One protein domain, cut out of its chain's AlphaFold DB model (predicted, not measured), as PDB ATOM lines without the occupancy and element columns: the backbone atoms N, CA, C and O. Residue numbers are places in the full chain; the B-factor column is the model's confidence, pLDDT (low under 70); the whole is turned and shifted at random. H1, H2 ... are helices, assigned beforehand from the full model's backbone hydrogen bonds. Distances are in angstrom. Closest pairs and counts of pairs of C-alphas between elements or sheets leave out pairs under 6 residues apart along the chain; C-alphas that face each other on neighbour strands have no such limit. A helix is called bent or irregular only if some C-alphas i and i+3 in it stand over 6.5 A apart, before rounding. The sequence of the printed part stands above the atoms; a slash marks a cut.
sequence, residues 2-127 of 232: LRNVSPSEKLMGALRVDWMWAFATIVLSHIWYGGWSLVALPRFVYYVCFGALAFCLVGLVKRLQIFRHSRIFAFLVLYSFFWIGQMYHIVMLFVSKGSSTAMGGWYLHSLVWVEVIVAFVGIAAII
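What this domain is: This is residues 2 to 127 of the 232 residues of an uncharacterized protein of Acidobacteria bacterium (UniProt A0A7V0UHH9). Two long helices, H3 and H4, make a V whose corner lies at the tight link of residues 67 to 71, and H2 runs across the open side of the V, from close to H4 to the first part of H3. H6 crosses H3 and begins near the first part of H4, the short H5 leads from the last part of H2 into H6, and H1 crosses the far end of H4. The printed part has 126 residues with six named helices, in the order H1, H2, H3, H4, H5, H6, and no named strand; the class is all helix, and the helices that touch are mostly crossed. The whole is only just compact, close to loose, with a radius of gyration of the C-alphas of 16.5 A, and the C-alphas span 51 by 38 by 22 A along their three main axes.

How they stand to each other: H1, residues 7 to 16, touches H4, residues 72 to 97, with residues 91 to 95 of H4 alone. The closest C-alphas of the two, those of Ala 14 and Val 91, are 5.4 A apart, and their lines are about perpendicular at 85 degrees. H2, residues 19 to 32, is apart from H1, though a tight link of 2 residues joins them. H2 and H4 are close but not clearly touching, with their closest C-alphas, Ala 22 and Ile 90, 7.3 A apart; they run opposite ways at a steep tilt of 66 degrees. H2 only just touches H3, residues 43 to 66, with 3 pairs of C-alphas within 8 A. The closest are those of Ile 31 and Tyr 46, 7.1 A apart, and the lines of H2 and H3 are about perpendicular at 73 degrees. H2 also touches H5, residues 105 to 110, the same way at a steep tilt of 65 degrees; the closest C-alphas, those of Ser 29 and Gly 105, are 5.1 A apart. H3 touches H6, residues 112 to 126, with residues 53 to 63 of H3 alone, and 31 pairs of their C-alphas are within 8 A. The closest C-alphas, those of Gly 59 and Gly 122, are 3.9 A apart, and the two run the same way at a steep tilt of 67 degrees, only just short of about perpendicular. H3 and H4 are only just apart, with their closest C-alphas at 8.4 A. H4 touches H6 with residues 72 to 79 meeting residues 114 to 118; the closest C-alphas, those of Phe 75 and Val 114, are 6.2 A apart, and they run opposite ways at a steep tilt of 53 degrees. H4 and H5 are near each other, with 7 pairs of C-alphas within 10 A, and H5 and H6 meet only through their link. H1 is apart from H3, H5 and H6. In H1, H3, H4 and H6 every O i to N i+4 pair is within hydrogen-bond range; in H2 it is 9 of 10, and in H5 0 of 2, beside 2 of 3 O i to N i+3 pairs.

Where its parts are: H1, residues 7 to 16, begins with C-alpha 7 at (205.945, 135.595, 212.105) and is 14.5 A long from first to last C-alpha. H2, residues 19 to 32, measures 19.0 A. H3, residues 43 to 66, measures 35.6 A and ends with C-alpha 66 at (190.099, 172.111, 202.730). H4, residues 72 to 97, is the longest helix by residues, with 26, and measures 37.0 A. H5, residues 105 to 110, measures 10.3 A; it is neither bent nor irregular, but only just: C-alphas 106 and 109 are 6.3 A apart. H6, residues 112 to 126, measures 21.5 A and ends with C-alpha 126 at (200.347, 178.783, 203.775).

The domain as a whole: The two C-alphas farthest apart, those of Asn 4 and Ile 127, are 52.6 A apart. The printed part, residues 2 to 127, has no cut, and no link between its helices is long. The mean pLDDT of the printed part is 82.6, and it is under 70 at residues 32 to 38, 67 to 70 and 102 to 108.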
ATOM      1  N   LEU A   2     215.085 136.669 205.920       71.44
ATOM      2  CA  LEU A   2     215.648 135.743 206.909       71.44
ATOM      3  C   LEU A   2     214.841 134.443 206.830       71.44
ATOM      4  O   LEU A   2     213.646 134.454 207.117       71.44
ATOM      5  N   ARG A   3     215.465 133.358 206.359       70.44
ATOM      6  CA  ARG A   3     214.771 132.093 206.051       70.44
ATOM      7  C   ARG A   3     214.219 131.376 207.293       70.44
ATOM      8  O   ARG A   3     213.328 130.554 207.137       70.44
ATOM      9  N   ASN A   4     214.676 131.744 208.493       79.56
ATOM     10  CA  ASN A   4     214.400 131.021 209.741       79.56
ATOM     11  C   ASN A   4     213.728 131.881 210.826       79.56
ATOM     12  O   ASN A   4     213.855 131.570 212.000       79.56
ATOM     13  N   VAL A   5     213.066 132.982 210.456       83.38
ATOM     14  CA  VAL A   5     212.389 133.856 211.431       83.38
ATOM     15  C   VAL A   5     210.881 133.705 211.296       83.38
ATOM     16  O   VAL A   5     210.301 134.051 210.258       83.38
ATOM     17  N   SER A   6     210.248 133.216 212.359       88.00
ATOM     18  CA  SER A   6     208.803 133.019 212.432       88.00
ATOM     19  C   SER A   6     208.046 134.359 212.435       88.00
ATOM     20  O   SER A   6     208.578 135.391 212.857       88.00
ATOM     21  N   PRO A   7     206.772 134.391 212.001       88.00
ATOM     22  CA  PRO A   7     205.945 135.595 212.105       88.00
ATOM     23  C   PRO A   7     205.817 136.119 213.544       88.00
ATOM     24  O   PRO A   7     205.785 137.330 213.753       88.00
ATOM     25  N   SER A   8     205.801 135.217 214.532       88.75
ATOM     26  CA  SER A   8     205.714 135.573 215.953       88.75
ATOM     27  C   SER A   8     206.947 136.335 216.446       88.75
ATOM     28  O   SER A   8     206.813 137.347 217.130       88.75
ATOM     29  N   GLU A   9     208.142 135.932 216.012       87.31
ATOM     30  CA  GLU A   9     209.393 136.620 216.340       87.31
ATOM     31  C   GLU A   9     209.459 138.007 215.702       87.31
ATOM     32  O   GLU A   9     209.943 138.945 216.329       87.31
ATOM     33  N   LYS A  10     208.920 138.176 214.487       89.50
ATOM     34  CA  LYS A  10     208.801 139.503 213.858       89.50
ATOM     35  C   LYS A  10     207.862 140.410 214.644       89.50
ATOM     36  O   LYS A  10     208.184 141.577 214.843       89.50
ATOM     37  N   LEU A  11     206.728 139.881 215.108       90.81
ATOM     38  CA  LEU A  11     205.772 140.639 215.916       90.81
ATOM     39  C   LEU A  11     206.380 141.040 217.266       90.81
ATOM     40  O   LEU A  11     206.298 142.199 217.661       90.81
ATOM     41  N   MET A  12     207.058 140.110 217.940       90.62
ATOM     42  CA  MET A  12     207.794 140.413 219.169       90.62
ATOM     43  C   MET A  12     208.922 141.418 218.933       90.62
ATOM     44  O   MET A  12     209.125 142.309 219.754       90.62
ATOM     45  N   GLY A  13     209.636 141.297 217.812       88.25
ATOM     46  CA  GLY A  13     210.633 142.265 217.377       88.25
ATOM     47  C   GLY A  13     210.022 143.655 217.246       88.25
ATOM     48  O   GLY A  13     210.527 144.585 217.860       88.25
ATOM     49  N   ALA A  14     208.888 143.780 216.551       90.12
ATOM     50  CA  ALA A  14     208.170 145.042 216.375       90.12
ATOM     51  C   ALA A  14     207.786 145.715 217.702       90.12
ATOM     52  O   ALA A  14     207.841 146.934 217.797       90.12
ATOM     53  N   LEU A  15     207.450 144.951 218.744       92.25
ATOM     54  CA  LEU A  15     207.143 145.504 220.071       92.25
ATOM     55  C   LEU A  15     208.384 145.969 220.848       92.25
ATOM     56  O   LEU A  15     208.258 146.752 221.784       92.25
ATOM     57  N   ARG A  16     209.570 145.470 220.485       92.06
ATOM     58  CA  ARG A  16     210.850 145.779 221.144       92.06
ATOM     59  C   ARG A  16     211.677 146.829 220.405       92.06
ATOM     60  O   ARG A  16     212.662 147.305 220.962       92.06
ATOM     61  N   VAL A  17     211.302 147.169 219.171       91.25
ATOM     62  CA  VAL A  17     211.935 148.257 218.423       91.25
ATOM     63  C   VAL A  17     211.728 149.565 219.173       91.25
ATOM     64  O   VAL A  17     210.611 149.914 219.557       91.25
ATOM     65  N   ASP A  18     212.804 150.331 219.306       92.00
ATOM     66  CA  ASP A  18     212.693 151.725 219.709       92.00
ATOM     67  C   ASP A  18     212.197 152.560 218.522       92.00
ATOM     68  O   ASP A  18     212.972 153.032 217.686       92.00
ATOM     69  N   TRP A  19     210.874 152.688 218.410       90.12
ATOM     70  CA  TRP A  19     210.234 153.368 217.283       90.12
ATOM     71  C   TRP A  19     210.559 154.855 217.213       90.12
ATOM     72  O   TRP A  19     210.598 155.419 216.120       90.12
ATOM     73  N   MET A  20     210.821 155.494 218.353       89.38
ATOM     74  CA  MET A  20     211.155 156.912 218.382       89.38
ATOM     75  C   MET A  20     212.515 157.146 217.725       89.38
ATOM     76  O   MET A  20     212.630 157.975 216.819       89.38
ATOM     77  N   TRP A  21     213.521 156.355 218.102       86.62
ATOM     78  CA  TRP A  21     214.828 156.388 217.446       86.62
ATOM     79  C   TRP A  21     214.773 155.887 216.001       86.62
ATOM     80  O   TRP A  21     215.436 156.455 215.128       86.62
ATOM     81  N   ALA A  22     213.948 154.883 215.702       88.25
ATOM     82  CA  ALA A  22     213.762 154.403 214.337       88.25
ATOM     83  C   ALA A  22     213.207 155.504 213.417       88.25
ATOM     84  O   ALA A  22     213.754 155.754 212.344       88.25
ATOM     85  N   PHE A  23     212.175 156.234 213.846       87.44
ATOM     86  CA  PHE A  23     211.633 157.352 213.074       87.44
ATOM     87  C   PHE A  23     212.599 158.528 212.987       87.44
ATOM     88  O   PHE A  23     212.754 159.092 211.904       87.44
ATOM     89  N   ALA A  24     213.295 158.860 214.077       84.81
ATOM     90  CA  ALA A  24     214.316 159.901 214.059       84.81
ATOM     91  C   ALA A  24     215.423 159.577 213.046       84.81
ATOM     92  O   ALA A  24     215.812 160.444 212.266       84.81
ATOM     93  N   THR A  25     215.885 158.325 212.996       85.06
ATOM     94  CA  THR A  25     216.899 157.894 212.024       85.06
ATOM     95  C   THR A  25     216.364 157.861 210.596       85.06
ATOM     96  O   THR A  25     217.089 158.282 209.701       85.06
ATOM     97  N   ILE A  26     215.099 157.481 210.363       83.75
ATOM     98  CA  ILE A  26     214.469 157.629 209.038       83.75
ATOM     99  C   ILE A  26     214.471 159.098 208.610       83.75
ATOM    100  O   ILE A  26     214.957 159.426 207.532       83.75
ATOM    101  N   VAL A  27     213.941 159.995 209.434       81.56
ATOM    102  CA  VAL A  27     213.797 161.414 209.087       81.56
ATOM    103  C   VAL A  27     215.166 162.079 208.913       81.56
ATOM    104  O   VAL A  27     215.379 162.808 207.948       81.56
ATOM    105  N   LEU A  28     216.135 161.750 209.769       81.31
ATOM    106  CA  LEU A  28     217.526 162.169 209.603       81.31
ATOM    107  C   LEU A  28     218.129 161.624 208.307       81.31
ATOM    108  O   LEU A  28     218.832 162.351 207.603       81.31
ATOM    109  N   SER A  29     217.808 160.376 207.953       76.81
ATOM    110  CA  SER A  29     218.306 159.750 206.733       76.81
ATOM    111  C   SER A  29     217.800 160.426 205.453       76.81
ATOM    112  O   SER A  29     218.513 160.402 204.457       76.81
ATOM    113  N   HIS A  30     216.647 161.108 205.481       75.56
ATOM    114  CA  HIS A  30     216.151 161.867 204.320       75.56
ATOM    115  C   HIS A  30     217.089 163.003 203.925       75.56
ATOM    116  O   HIS A  30     217.291 163.259 202.742       75.56
ATOM    117  N   ILE A  31     217.680 163.672 204.912       73.75
ATOM    118  CA  ILE A  31     218.638 164.748 204.663       73.75
ATOM    119  C   ILE A  31     220.033 164.151 204.477       73.75
ATOM    120  O   ILE A  31     220.758 164.541 203.575       73.75
ATOM    121  N   TRP A  32     220.418 163.180 205.306       64.38
ATOM    122  CA  TRP A  32     221.782 162.653 205.327       64.38
ATOM    123  C   TRP A  32     222.141 161.777 204.111       64.38
ATOM    124  O   TRP A  32     223.250 161.882 203.596       64.38
ATOM    125  N   TYR A  33     221.217 160.951 203.608       67.88
ATOM    126  CA  TYR A  33     221.463 160.085 202.444       67.88
ATOM    127  C   TYR A  33     221.106 160.763 201.111       67.88
ATOM    128  O   TYR A  33     221.325 160.173 200.060       67.88
ATOM    129  N   GLY A  34     220.570 161.987 201.138       58.09
ATOM    130  CA  GLY A  34     219.917 162.650 200.003       58.09
ATOM    131  C   GLY A  34     220.806 163.072 198.824       58.09
ATOM    132  O   GLY A  34     220.288 163.687 197.897       58.09
ATOM    133  N   GLY A  35     222.099 162.735 198.814       63.69
ATOM    134  CA  GLY A  35     223.001 163.050 197.696       63.69
ATOM    135  C   GLY A  35     224.497 162.958 198.007       63.69
ATOM    136  O   GLY A  35     225.296 162.785 197.095       63.69
ATOM    137  N   TRP A  36     224.889 163.004 199.287       67.56
ATOM    138  CA  TRP A  36     226.299 163.145 199.702       67.56
ATOM    139  C   TRP A  36     226.904 161.868 200.302       67.56
ATOM    140  O   TRP A  36     227.740 161.931 201.199       67.56
ATOM    141  N   SER A  37     226.470 160.700 199.813       63.50
ATOM    142  CA  SER A  37     227.124 159.402 200.040       63.50
ATOM    143  C   SER A  37     227.491 159.092 201.508       63.50
ATOM    144  O   SER A  37     228.602 158.691 201.822       63.50
ATOM    145  N   LEU A  38     226.531 159.214 202.431       67.81
ATOM    146  CA  LEU A  38     226.703 158.925 203.873       67.81
ATOM    147  C   LEU A  38     227.589 159.919 204.639       67.81
ATOM    148  O   LEU A  38     227.845 159.707 205.826       67.81
ATOM    149  N   VAL A  39     228.017 161.026 204.033       76.94
ATOM    150  CA  VAL A  39     228.752 162.068 204.757       76.94
ATOM    151  C   VAL A  39     227.761 163.018 205.423       76.94
ATOM    152  O   VAL A  39     226.853 163.556 204.789       76.94
ATOM    153  N   ALA A  40     227.883 163.172 206.743       79.88
ATOM    154  CA  ALA A  40     226.985 164.024 207.512       79.88
ATOM    155  C   ALA A  40     227.280 165.506 207.253       79.88
ATOM    156  O   ALA A  40     228.433 165.930 207.238       79.88
ATOM    157  N   LEU A  41     226.223 166.303 207.093       84.25
ATOM    158  CA  LEU A  41     226.341 167.755 206.984       84.25
ATOM    159  C   LEU A  41     226.566 168.395 208.370       84.25
ATOM    160  O   LEU A  41     226.360 167.763 209.410       84.25
ATOM    161  N   PRO A  42     226.961 169.675 208.444       86.62
ATOM    162  CA  PRO A  42     226.979 170.394 209.711       86.62
ATOM    163  C   PRO A  42     225.596 170.411 210.376       86.62
ATOM    164  O   PRO A  42     224.567 170.569 209.714       86.62
ATOM    165  N   ARG A  43     225.565 170.328 211.714       87.44
ATOM    166  CA  ARG A  43     224.323 170.245 212.512       87.44
ATOM    167  C   ARG A  43     223.297 171.335 212.178       87.44
ATOM    168  O   ARG A  43     222.101 171.059 212.178       87.44
ATOM    169  N   PHE A  44     223.748 172.556 211.880       87.62
ATOM    170  CA  PHE A  44     222.846 173.668 211.571       87.62
ATOM    171  C   PHE A  44     221.996 173.411 210.318       87.62
ATOM    172  O   PHE A  44     220.831 173.806 210.292       87.62
ATOM    173  N   VAL A  45     222.540 172.714 209.310       87.69
ATOM    174  CA  VAL A  45     221.815 172.407 208.068       87.69
ATOM    175  C   VAL A  45     220.621 171.509 208.372       87.69
ATOM    176  O   VAL A  45     219.519 171.766 207.893       87.69
ATOM    177  N   TYR A  46     220.801 170.516 209.248       86.81
ATOM    178  CA  TYR A  46     219.706 169.654 209.689       86.81
ATOM    179  C   TYR A  46     218.601 170.442 210.395       86.81
ATOM    180  O   TYR A  46     217.431 170.237 210.084       86.81
ATOM    181  N   TYR A  47     218.938 171.380 211.289       89.81
ATOM    182  CA  TYR A  47     217.927 172.211 211.955       89.81
ATOM    183  C   TYR A  47     217.121 173.062 210.966       89.81
ATOM    184  O   TYR A  47     215.895 173.117 211.065       89.81
ATOM    185  N   VAL A  48     217.789 173.682 209.988       89.75
ATOM    186  CA  VAL A  48     217.123 174.479 208.944       89.75
ATOM    187  C   VAL A  48     216.198 173.601 208.098       89.75
ATOM    188  O   VAL A  48     215.027 173.938 207.909       89.75
ATOM    189  N   CYS A  49     216.685 172.447 207.639       88.38
ATOM    190  CA  CYS A  49     215.901 171.508 206.842       88.38
ATOM    191  C   CYS A  49     214.700 170.947 207.618       88.38
ATOM    192  O   CYS A  49     213.598 170.898 207.074       88.38
ATOM    193  N   PHE A  50     214.864 170.581 208.893       88.81
ATOM    194  CA  PHE A  50     213.746 170.120 209.723       88.81
ATOM    195  C   PHE A  50     212.714 171.219 209.973       88.81
ATOM    196  O   PHE A  50     211.516 170.945 209.904       88.81
ATOM    197  N   GLY A  51     213.148 172.465 210.183       90.44
ATOM    198  CA  GLY A  51     212.240 173.611 210.260       90.44
ATOM    199  C   GLY A  51     211.428 173.793 208.971       90.44
ATOM    200  O   GLY A  51     210.206 173.954 209.020       90.44
ATOM    201  N   ALA A  52     212.079 173.690 207.810       88.81
ATOM    202  CA  ALA A  52     211.416 173.775 206.510       88.81
ATOM    203  C   ALA A  52     210.436 172.610 206.266       88.81
ATOM    204  O   ALA A  52     209.325 172.827 205.779       88.81
ATOM    205  N   LEU A  53     210.809 171.383 206.643       88.56
ATOM    206  CA  LEU A  53     209.934 170.210 206.559       88.56
ATOM    207  C   LEU A  53     208.700 170.360 207.456       88.56
ATOM    208  O   LEU A  53     207.582 170.120 206.997       88.56
ATOM    209  N   ALA A  54     208.877 170.822 208.696       90.62
ATOM    210  CA  ALA A  54     207.768 171.093 209.608       90.62
ATOM    211  C   ALA A  54     206.809 172.147 209.029       90.62
ATOM    212  O   ALA A  54     205.591 171.956 209.041       90.62
ATOM    213  N   PHE A  55     207.344 173.221 208.440       91.62
ATOM    214  CA  PHE A  55     206.545 174.242 207.761       91.62
ATOM    215  C   PHE A  55     205.730 173.664 206.590       91.62
ATOM    216  O   PHE A  55     204.523 173.909 206.481       91.62
ATOM    217  N   CYS A  56     206.357 172.847 205.739       90.06
ATOM    218  CA  CYS A  56     205.681 172.154 204.642       90.06
ATOM    219  C   CYS A  56     204.555 171.238 205.148       90.06
ATOM    220  O   CYS A  56     203.461 171.238 204.575       90.06
ATOM    221  N   LEU A  57     204.796 170.502 206.237       89.94
ATOM    222  CA  LEU A  57     203.826 169.587 206.837       89.94
ATOM    223  C   LEU A  57     202.592 170.327 207.370       89.94
ATOM    224  O   LEU A  57     201.465 169.923 207.081       89.94
ATOM    225  N   VAL A  58     202.783 171.447 208.074       92.38
ATOM    226  CA  VAL A  58     201.672 172.300 208.542       92.38
ATOM    227  C   VAL A  58     200.813 172.759 207.361       92.38
ATOM    228  O   VAL A  58     199.580 172.704 207.406       92.38
ATOM    229  N   GLY A  59     201.456 173.168 206.268       89.44
ATOM    230  CA  GLY A  59     200.755 173.608 205.069       89.44
ATOM    231  C   GLY A  59     199.984 172.482 204.391       89.44
ATOM    232  O   GLY A  59     198.849 172.678 203.948       89.44
ATOM    233  N   LEU A  60     200.567 171.286 204.355       87.56
ATOM    234  CA  LEU A  60     199.922 170.098 203.817       87.56
ATOM    235  C   LEU A  60     198.668 169.731 204.616       87.56
ATOM    236  O   LEU A  60     197.612 169.535 204.018       87.56
ATOM    237  N   VAL A  61     198.749 169.701 205.949       88.94
ATOM    238  CA  VAL A  61     197.595 169.410 206.820       88.94
ATOM    239  C   VAL A  61     196.461 170.400 206.556       88.94
ATOM    240  O   VAL A  61     195.333 169.987 206.278       88.94
ATOM    241  N   LYS A  62     196.770 171.702 206.518       86.81
ATOM    242  CA  LYS A  62     195.796 172.746 206.171       86.81
ATOM    243  C   LYS A  62     195.176 172.515 204.790       86.81
ATOM    244  O   LYS A  62     193.976 172.704 204.601       86.81
ATOM    245  N   ARG A  63     195.973 172.096 203.802       83.44
ATOM    246  CA  ARG A  63     195.486 171.810 202.443       83.44
ATOM    247  C   ARG A  63     194.522 170.624 202.409       83.44
ATOM    248  O   ARG A  63     193.520 170.697 201.695       83.44
ATOM    249  N   LEU A  64     194.824 169.564 203.156       83.31
ATOM    250  CA  LEU A  64     194.013 168.344 203.228       83.31
ATOM    251  C   LEU A  64     192.674 168.575 203.931       83.31
ATOM    252  O   LEU A  64     191.669 168.005 203.518       83.31
ATOM    253  N   GLN A  65     192.636 169.465 204.924       81.25
ATOM    254  CA  GLN A  65     191.392 169.860 205.591       81.25
ATOM    255  C   GLN A  65     190.410 170.559 204.637       81.25
ATOM    256  O   GLN A  65     189.200 170.408 204.784       81.25
ATOM    257  N   ILE A  66     190.918 171.301 203.645       74.81
ATOM    258  CA  ILE A  66     190.099 172.111 202.730       74.81
ATOM    259  C   ILE A  66     189.649 171.311 201.492       74.81
ATOM    260  O   ILE A  66     188.575 171.567 200.955       74.81
ATOM    261  N   PHE A  67     190.434 170.334 201.018       63.03
ATOM    262  CA  PHE A  67     190.131 169.566 199.801       63.03
ATOM    263  C   PHE A  67     190.147 168.051 200.064       63.03
ATOM    264  O   PHE A  67     191.187 167.411 199.922       63.03
ATOM    265  N   ARG A  68     188.977 167.460 200.358       58.56
ATOM    266  CA  ARG A  68     188.822 166.002 200.574       58.56
ATOM    267  C   ARG A  68     188.980 165.139 199.307       58.56
ATOM    268  O   ARG A  68     189.218 163.946 199.434       58.56
ATOM    269  N   HIS A  69     188.911 165.717 198.102       53.75
ATOM    270  CA  HIS A  69     188.973 164.989 196.817       53.75
ATOM    271  C   HIS A  69     190.156 165.415 195.938       53.75
ATOM    272  O   HIS A  69     190.002 165.734 194.759       53.75
ATOM    273  N   SER A  70     191.355 165.500 196.513       62.44
ATOM    274  CA  SER A  70     192.524 165.938 195.752       62.44
ATOM    275  C   SER A  70     193.337 164.770 195.201       62.44
ATOM    276  O   SER A  70     193.560 163.777 195.885       62.44
ATOM    277  N   ARG A  71     193.901 164.955 194.000       74.25
ATOM    278  CA  ARG A  71     194.947 164.096 193.409       74.25
ATOM    279  C   ARG A  71     196.161 163.906 194.339       74.25
ATOM    280  O   ARG A  71     196.897 162.941 194.189       74.25
ATOM    281  N   ILE A  72     196.331 164.795 195.324       77.25
ATOM    282  CA  ILE A  72     197.313 164.680 196.415       77.25
ATOM    283  C   ILE A  72     197.125 163.378 197.207       77.25
ATOM    284  O   ILE A  72     198.103 162.806 197.673       77.25
ATOM    285  N   PHE A  73     195.897 162.864 197.318       81.25
ATOM    286  CA  PHE A  73     195.628 161.628 198.047       81.25
ATOM    287  C   PHE A  73     196.384 160.428 197.463       81.25
ATOM    288  O   PHE A  73     196.953 159.654 198.220       81.25
ATOM    289  N   ALA A  74     196.486 160.315 196.134       82.69
ATOM    290  CA  ALA A  74     197.252 159.239 195.499       82.69
ATOM    291  C   ALA A  74     198.738 159.284 195.897       82.69
ATOM    292  O   ALA A  74     199.327 158.256 196.223       82.69
ATOM    293  N   PHE A  75     199.323 160.483 195.947       83.00
ATOM    294  CA  PHE A  75     200.693 160.690 196.413       83.00
ATOM    295  C   PHE A  75     200.865 160.312 197.886       83.00
ATOM    296  O   PHE A  75     201.841 159.656 198.230       83.00
ATOM    297  N   LEU A  76     199.899 160.653 198.741       83.12
ATOM    298  CA  LEU A  76     199.925 160.277 200.157       83.12
ATOM    299  C   LEU A  76     199.772 158.774 200.372       83.12
ATOM    300  O   LEU A  76     200.426 158.221 201.250       83.12
ATOM    301  N   VAL A  77     198.946 158.103 199.570       86.00
ATOM    302  CA  VAL A  77     198.804 156.643 199.611       86.00
ATOM    303  C   VAL A  77     200.123 155.974 199.226       86.00
ATOM    304  O   VAL A  77     200.608 155.125 199.972       86.00
ATOM    305  N   LEU A  78     200.751 156.401 198.123       84.69
ATOM    306  CA  LEU A  78     202.072 155.905 197.719       84.69
ATOM    307  C   LEU A  78     203.124 156.142 198.809       84.69
ATOM    308  O   LEU A  78     203.876 155.230 199.154       84.69
ATOM    309  N   TYR A  79     203.126 157.337 199.398       84.81
ATOM    310  CA  TYR A  79     204.019 157.686 200.498       84.81
ATOM    311  C   TYR A  79     203.787 156.799 201.732       84.81
ATOM    312  O   TYR A  79     204.734 156.325 202.354       84.81
ATOM    313  N   SER A  80     202.525 156.493 202.045       86.44
ATOM    314  CA  SER A  80     202.153 155.625 203.169       86.44
ATOM    315  C   SER A  80     202.643 154.189 202.971       86.44
ATOM    316  O   SER A  80     203.187 153.597 203.901       86.44
ATOM    317  N   PHE A  81     202.520 153.633 201.759       89.69
ATOM    318  CA  PHE A  81     203.037 152.293 201.453       89.69
ATOM    319  C   PHE A  81     204.550 152.189 201.637       89.69
ATOM    320  O   PHE A  81     205.048 151.180 202.139       89.69
ATOM    321  N   PHE A  82     205.283 153.240 201.285       86.38
ATOM    322  CA  PHE A  82     206.716 153.282 201.530       86.38
ATOM    323  C   PHE A  82     207.058 153.310 203.017       86.38
ATOM    324  O   PHE A  82     207.930 152.558 203.446       86.38
ATOM    325  N   TRP A  83     206.345 154.107 203.817       86.88
ATOM    326  CA  TRP A  83     206.524 154.106 205.270       86.88
ATOM    327  C   TRP A  83     206.247 152.732 205.881       86.88
ATOM    328  O   TRP A  83     207.031 152.270 206.708       86.88
ATOM    329  N   ILE A  84     205.208 152.030 205.420       90.00
ATOM    330  CA  ILE A  84     204.934 150.643 205.833       90.00
ATOM    331  C   ILE A  84     206.112 149.725 205.464       90.00
ATOM    332  O   ILE A  84     206.562 148.931 206.292       90.00
ATOM    333  N   GLY A  85     206.653 149.859 204.251       89.00
ATOM    334  CA  GLY A  85     207.844 149.125 203.818       89.00
ATOM    335  C   GLY A  85     209.071 149.397 204.696       89.00
ATOM    336  O   GLY A  85     209.777 148.459 205.070       89.00
ATOM    337  N   GLN A  86     209.293 150.655 205.088       87.12
ATOM    338  CA  GLN A  86     210.388 151.039 205.985       87.12
ATOM    339  C   GLN A  86     210.205 150.486 207.398       87.12
ATOM    340  O   GLN A  86     211.156 149.954 207.968       87.12
ATOM    341  N   MET A  87     208.989 150.536 207.947       88.81
ATOM    342  CA  MET A  87     208.685 149.928 209.249       88.81
ATOM    343  C   MET A  87     208.970 148.424 209.230       88.81
ATOM    344  O   MET A  87     209.634 147.907 210.126       88.81
ATOM    345  N   TYR A  88     208.543 147.724 208.175       89.88
ATOM    346  CA  TYR A  88     208.862 146.308 208.002       89.88
ATOM    347  C   TYR A  88     210.377 146.069 207.918       89.88
ATOM    348  O   TYR A  88     210.897 145.155 208.559       89.88
ATOM    349  N   HIS A  89     211.100 146.901 207.167       87.81
ATOM    350  CA  HIS A  89     212.551 146.795 207.047       87.81
ATOM    351  C   HIS A  89     213.267 146.994 208.394       87.81
ATOM    352  O   HIS A  89     214.162 146.212 208.715       87.81
ATOM    353  N   ILE A  90     212.840 147.961 209.214       90.00
ATOM    354  CA  ILE A  90     213.370 148.168 210.572       90.00
ATOM    355  C   ILE A  90     213.148 146.929 211.436       90.00
ATOM    356  O   ILE A  90     214.086 146.461 212.072       90.00
ATOM    357  N   VAL A  91     211.943 146.352 211.428       91.12
ATOM    358  CA  VAL A  91     211.654 145.128 212.196       91.12
ATOM    359  C   VAL A  91     212.576 143.987 211.768       91.12
ATOM    360  O   VAL A  91     213.131 143.282 212.609       91.12
ATOM    361  N   MET A  92     212.804 143.824 210.464       89.94
ATOM    362  CA  MET A  92     213.731 142.813 209.953       89.94
ATOM    363  C   MET A  92     215.187 143.086 210.359       89.94
ATOM    364  O   MET A  92     215.934 142.142 210.647       89.94
ATOM    365  N   LEU A  93     215.606 144.353 210.404       89.12
ATOM    366  CA  LEU A  93     216.941 144.737 210.858       89.12
ATOM    367  C   LEU A  93     217.111 144.497 212.361       89.12
ATOM    368  O   LEU A  93     218.130 143.952 212.784       89.12
ATOM    369  N   PHE A  94     216.096 144.829 213.151       90.38
ATOM    370  CA  PHE A  94     216.096 144.617 214.591       90.38
ATOM    371  C   PHE A  94     216.183 143.130 214.929       90.38
ATOM    372  O   PHE A  94     217.030 142.726 215.717       90.38
ATOM    373  N   VAL A  95     215.385 142.284 214.275       90.38
ATOM    374  CA  VAL A  95     215.426 140.834 214.520       90.38
ATOM    375  C   VAL A  95     216.752 140.204 214.076       90.38
ATOM    376  O   VAL A  95     217.209 139.250 214.696       90.38
ATOM    377  N   SER A  96     217.396 140.722 213.025       88.69
ATOM    378  CA  SER A  96     218.674 140.167 212.545       88.69
ATOM    379  C   SER A  96     219.904 140.673 213.290       88.69
ATOM    380  O   SER A  96     220.875 139.931 213.412       88.69
ATOM    381  N   LYS A  97     219.909 141.938 213.722       87.19
ATOM    382  CA  LYS A  97     221.112 142.624 214.223       87.19
ATOM    383  C   LYS A  97     220.916 143.331 215.564       87.19
ATOM    384  O   LYS A  97     221.843 143.975 216.037       87.19
ATOM    385  N   GLY A  98     219.719 143.283 216.147       87.62
ATOM    386  CA  GLY A  98     219.376 144.036 217.358       87.62
ATOM    387  C   GLY A  98     219.361 145.557 217.171       87.62
ATOM    388  O   GLY A  98     219.317 146.285 218.157       87.62
ATOM    389  N   SER A  99     219.420 146.058 215.930       85.88
ATOM    390  CA  SER A  99     219.477 147.495 215.653       85.88
ATOM    391  C   SER A  99     218.094 148.082 215.397       85.88
ATOM    392  O   SER A  99     217.391 147.639 214.488       85.88
ATOM    393  N   SER A 100     217.744 149.130 216.143       84.69
ATOM    394  CA  SER A 100     216.528 149.933 215.936       84.69
ATOM    395  C   SER A 100     216.736 151.089 214.947       84.69
ATOM    396  O   SER A 100     215.869 151.945 214.806       84.69
ATOM    397  N   THR A 101     217.889 151.160 214.273       81.81
ATOM    398  CA  THR A 101     218.178 152.221 213.298       81.81
ATOM    399  C   THR A 101     217.624 151.879 211.920       81.81
ATOM    400  O   THR A 101     217.654 150.731 211.484       81.81
ATOM    401  N   ALA A 102     217.146 152.874 211.179       69.94
ATOM    402  CA  ALA A 102     216.825 152.673 209.775       69.94
ATOM    403  C   ALA A 102     218.077 152.848 208.908       69.94
ATOM    404  O   ALA A 102     218.642 153.933 208.839       69.94
ATOM    405  N   MET A 103     218.482 151.796 208.192       64.31
ATOM    406  CA  MET A 103     219.525 151.884 207.154       64.31
ATOM    407  C   MET A 103     218.960 152.241 205.765       64.31
ATOM    408  O   MET A 103     219.645 152.109 204.765       64.31
ATOM    409  N   GLY A 104     217.695 152.653 205.666       57.00
ATOM    410  CA  GLY A 104     216.936 152.677 204.410       57.00
ATOM    411  C   GLY A 104     217.050 153.941 203.555       57.00
ATOM    412  O   GLY A 104     216.237 154.094 202.641       57.00
ATOM    413  N   GLY A 105     217.998 154.841 203.839       60.38
ATOM    414  CA  GLY A 105     218.067 156.151 203.187       60.38
ATOM    415  C   GLY A 105     218.198 156.087 201.659       60.38
ATOM    416  O   GLY A 105     217.605 156.888 200.950       60.38
ATOM    417  N   TRP A 106     218.854 155.057 201.121       63.53
ATOM    418  CA  TRP A 106     218.979 154.828 199.673       63.53
ATOM    419  C   TRP A 106     217.652 154.523 198.959       63.53
ATOM    420  O   TRP A 106     217.518 154.796 197.768       63.53
ATOM    421  N   TYR A 107     216.644 153.995 199.662       67.56
ATOM    422  CA  TYR A 107     215.324 153.757 199.067       67.56
ATOM    423  C   TYR A 107     214.518 155.055 198.914       67.56
ATOM    424  O   TYR A 107     213.544 155.080 198.158       67.56
ATOM    425  N   LEU A 108     214.929 156.139 199.580       68.56
ATOM    426  CA  LEU A 108     214.219 157.421 199.567       68.56
ATOM    427  C   LEU A 108     214.268 158.125 198.213       68.56
ATOM    428  O   LEU A 108     213.319 158.821 197.857       68.56
ATOM    429  N   HIS A 109     215.292 157.866 197.395       70.94
ATOM    430  CA  HIS A 109     215.366 158.424 196.043       70.94
ATOM    431  C   HIS A 109     214.159 158.052 195.171       70.94
ATOM    432  O   HIS A 109     213.788 158.814 194.282       70.94
ATOM    433  N   SER A 110     213.495 156.925 195.451       76.38
ATOM    434  CA  SER A 110     212.292 156.514 194.717       76.38
ATOM    435  C   SER A 110     211.090 157.444 194.933       76.38
ATOM    436  O   SER A 110     210.218 157.524 194.067       76.38
ATOM    437  N   LEU A 111     211.047 158.176 196.051       79.25
ATOM    438  CA  LEU A 111     209.925 159.037 196.430       79.25
ATOM    439  C   LEU A 111     210.258 160.521 196.499       79.25
ATOM    440  O   LEU A 111     209.354 161.317 196.751       79.25
ATOM    441  N   VAL A 112     211.494 160.912 196.198       80.31
ATOM    442  CA  VAL A 112     211.929 162.314 196.274       80.31
ATOM    443  C   VAL A 112     210.982 163.258 195.519       80.31
ATOM    444  O   VAL A 112     210.600 164.312 196.019       80.31
ATOM    445  N   TRP A 113     210.489 162.848 194.347       81.50
ATOM    446  CA  TRP A 113     209.547 163.646 193.559       81.50
ATOM    447  C   TRP A 113     208.181 163.797 194.227       81.50
ATOM    448  O   TRP A 113     207.563 164.858 194.138       81.50
ATOM    449  N   VAL A 114     207.713 162.751 194.908       83.06
ATOM    450  CA  VAL A 114     206.464 162.788 195.671       83.06
ATOM    451  C   VAL A 114     206.596 163.777 196.827       83.06
ATOM    452  O   VAL A 114     205.724 164.628 197.002       83.06
ATOM    453  N   GLU A 115     207.710 163.727 197.555       84.94
ATOM    454  CA  GLU A 115     207.996 164.635 198.668       84.94
ATOM    455  C   GLU A 115     208.088 166.089 198.214       84.94
ATOM    456  O   GLU A 115     207.453 166.954 198.813       84.94
ATOM    457  N   VAL A 116     208.786 166.356 197.108       84.94
ATOM    458  CA  VAL A 116     208.902 167.705 196.533       84.94
ATOM    459  C   VAL A 116     207.528 168.261 196.147       84.94
ATOM    460  O   VAL A 116     207.202 169.400 196.489       84.94
ATOM    461  N   ILE A 117     206.686 167.464 195.477       85.44
ATOM    462  CA  ILE A 117     205.333 167.889 195.085       85.44
ATOM    463  C   ILE A 117     204.489 168.204 196.325       85.44
ATOM    464  O   ILE A 117     203.843 169.253 196.388       85.44
ATOM    465  N   VAL A 118     204.498 167.313 197.316       86.31
ATOM    466  CA  VAL A 118     203.732 167.462 198.560       86.31
ATOM    467  C   VAL A 118     204.228 168.667 199.373       86.31
ATOM    468  O   VAL A 118     203.408 169.449 199.864       86.31
ATOM    469  N   ALA A 119     205.541 168.888 199.437       87.62
ATOM    470  CA  ALA A 119     206.150 170.044 200.087       87.62
ATOM    471  C   ALA A 119     205.735 171.360 199.414       87.62
ATOM    472  O   ALA A 119     205.291 172.292 200.085       87.62
ATOM    473  N   PHE A 120     205.780 171.429 198.080       87.12
ATOM    474  CA  PHE A 120     205.379 172.627 197.332       87.12
ATOM    475  C   PHE A 120     203.891 172.934 197.495       87.12
ATOM    476  O   PHE A 120     203.499 174.097 197.628       87.12
ATOM    477  N   VAL A 121     203.055 171.895 197.529       86.50
ATOM    478  CA  VAL A 121     201.633 172.019 197.858       86.50
ATOM    479  C   VAL A 121     201.444 172.581 199.271       86.50
ATOM    480  O   VAL A 121     200.601 173.465 199.454       86.50
ATOM    481  N   GLY A 122     202.231 172.115 200.244       87.56
ATOM    482  CA  GLY A 122     202.216 172.619 201.616       87.56
ATOM    483  C   GLY A 122     202.589 174.101 201.698       87.56
ATOM    484  O   GLY A 122     201.809 174.908 202.208       87.56
ATOM    485  N   ILE A 123     203.709 174.494 201.086       87.94
ATOM    486  CA  ILE A 123     204.138 175.900 201.001       87.94
ATOM    487  C   ILE A 123     203.036 176.762 200.370       87.94
ATOM    488  O   ILE A 123     202.658 177.803 200.911       87.94
ATOM    489  N   ALA A 124     202.455 176.316 199.253       86.12
ATOM    490  CA  ALA A 124     201.401 177.052 198.561       86.12
ATOM    491  C   ALA A 124     200.101 177.183 199.380       86.12
ATOM    492  O   ALA A 124     199.301 178.078 199.099       86.12
ATOM    493  N   ALA A 125     199.862 176.322 200.370       87.56
ATOM    494  CA  ALA A 125     198.688 176.395 201.241       87.56
ATOM    495  C   ALA A 125     198.826 177.440 202.362       87.56
ATOM    496  O   ALA A 125     197.815 177.972 202.835       87.56
ATOM    497  N   ILE A 126     200.058 177.754 202.768       90.12
ATOM    498  CA  ILE A 126     200.347 178.783 203.775       90.12
ATOM    499  C   ILE A 126     200.569 180.137 203.101       90.12
ATOM    500  O   ILE A 126     199.972 181.133 203.505       90.12
ATOM    501  N   ILE A 127     201.397 180.173 202.057       89.38
ATOM    502  CA  ILE A 127     201.879 181.423 201.469       89.38
ATOM    503  C   ILE A 127     200.813 182.064 200.556       89.38
ATOM    504  O   ILE A 127     200.263 181.390 199.669       89.38
TER     505      ILE A 127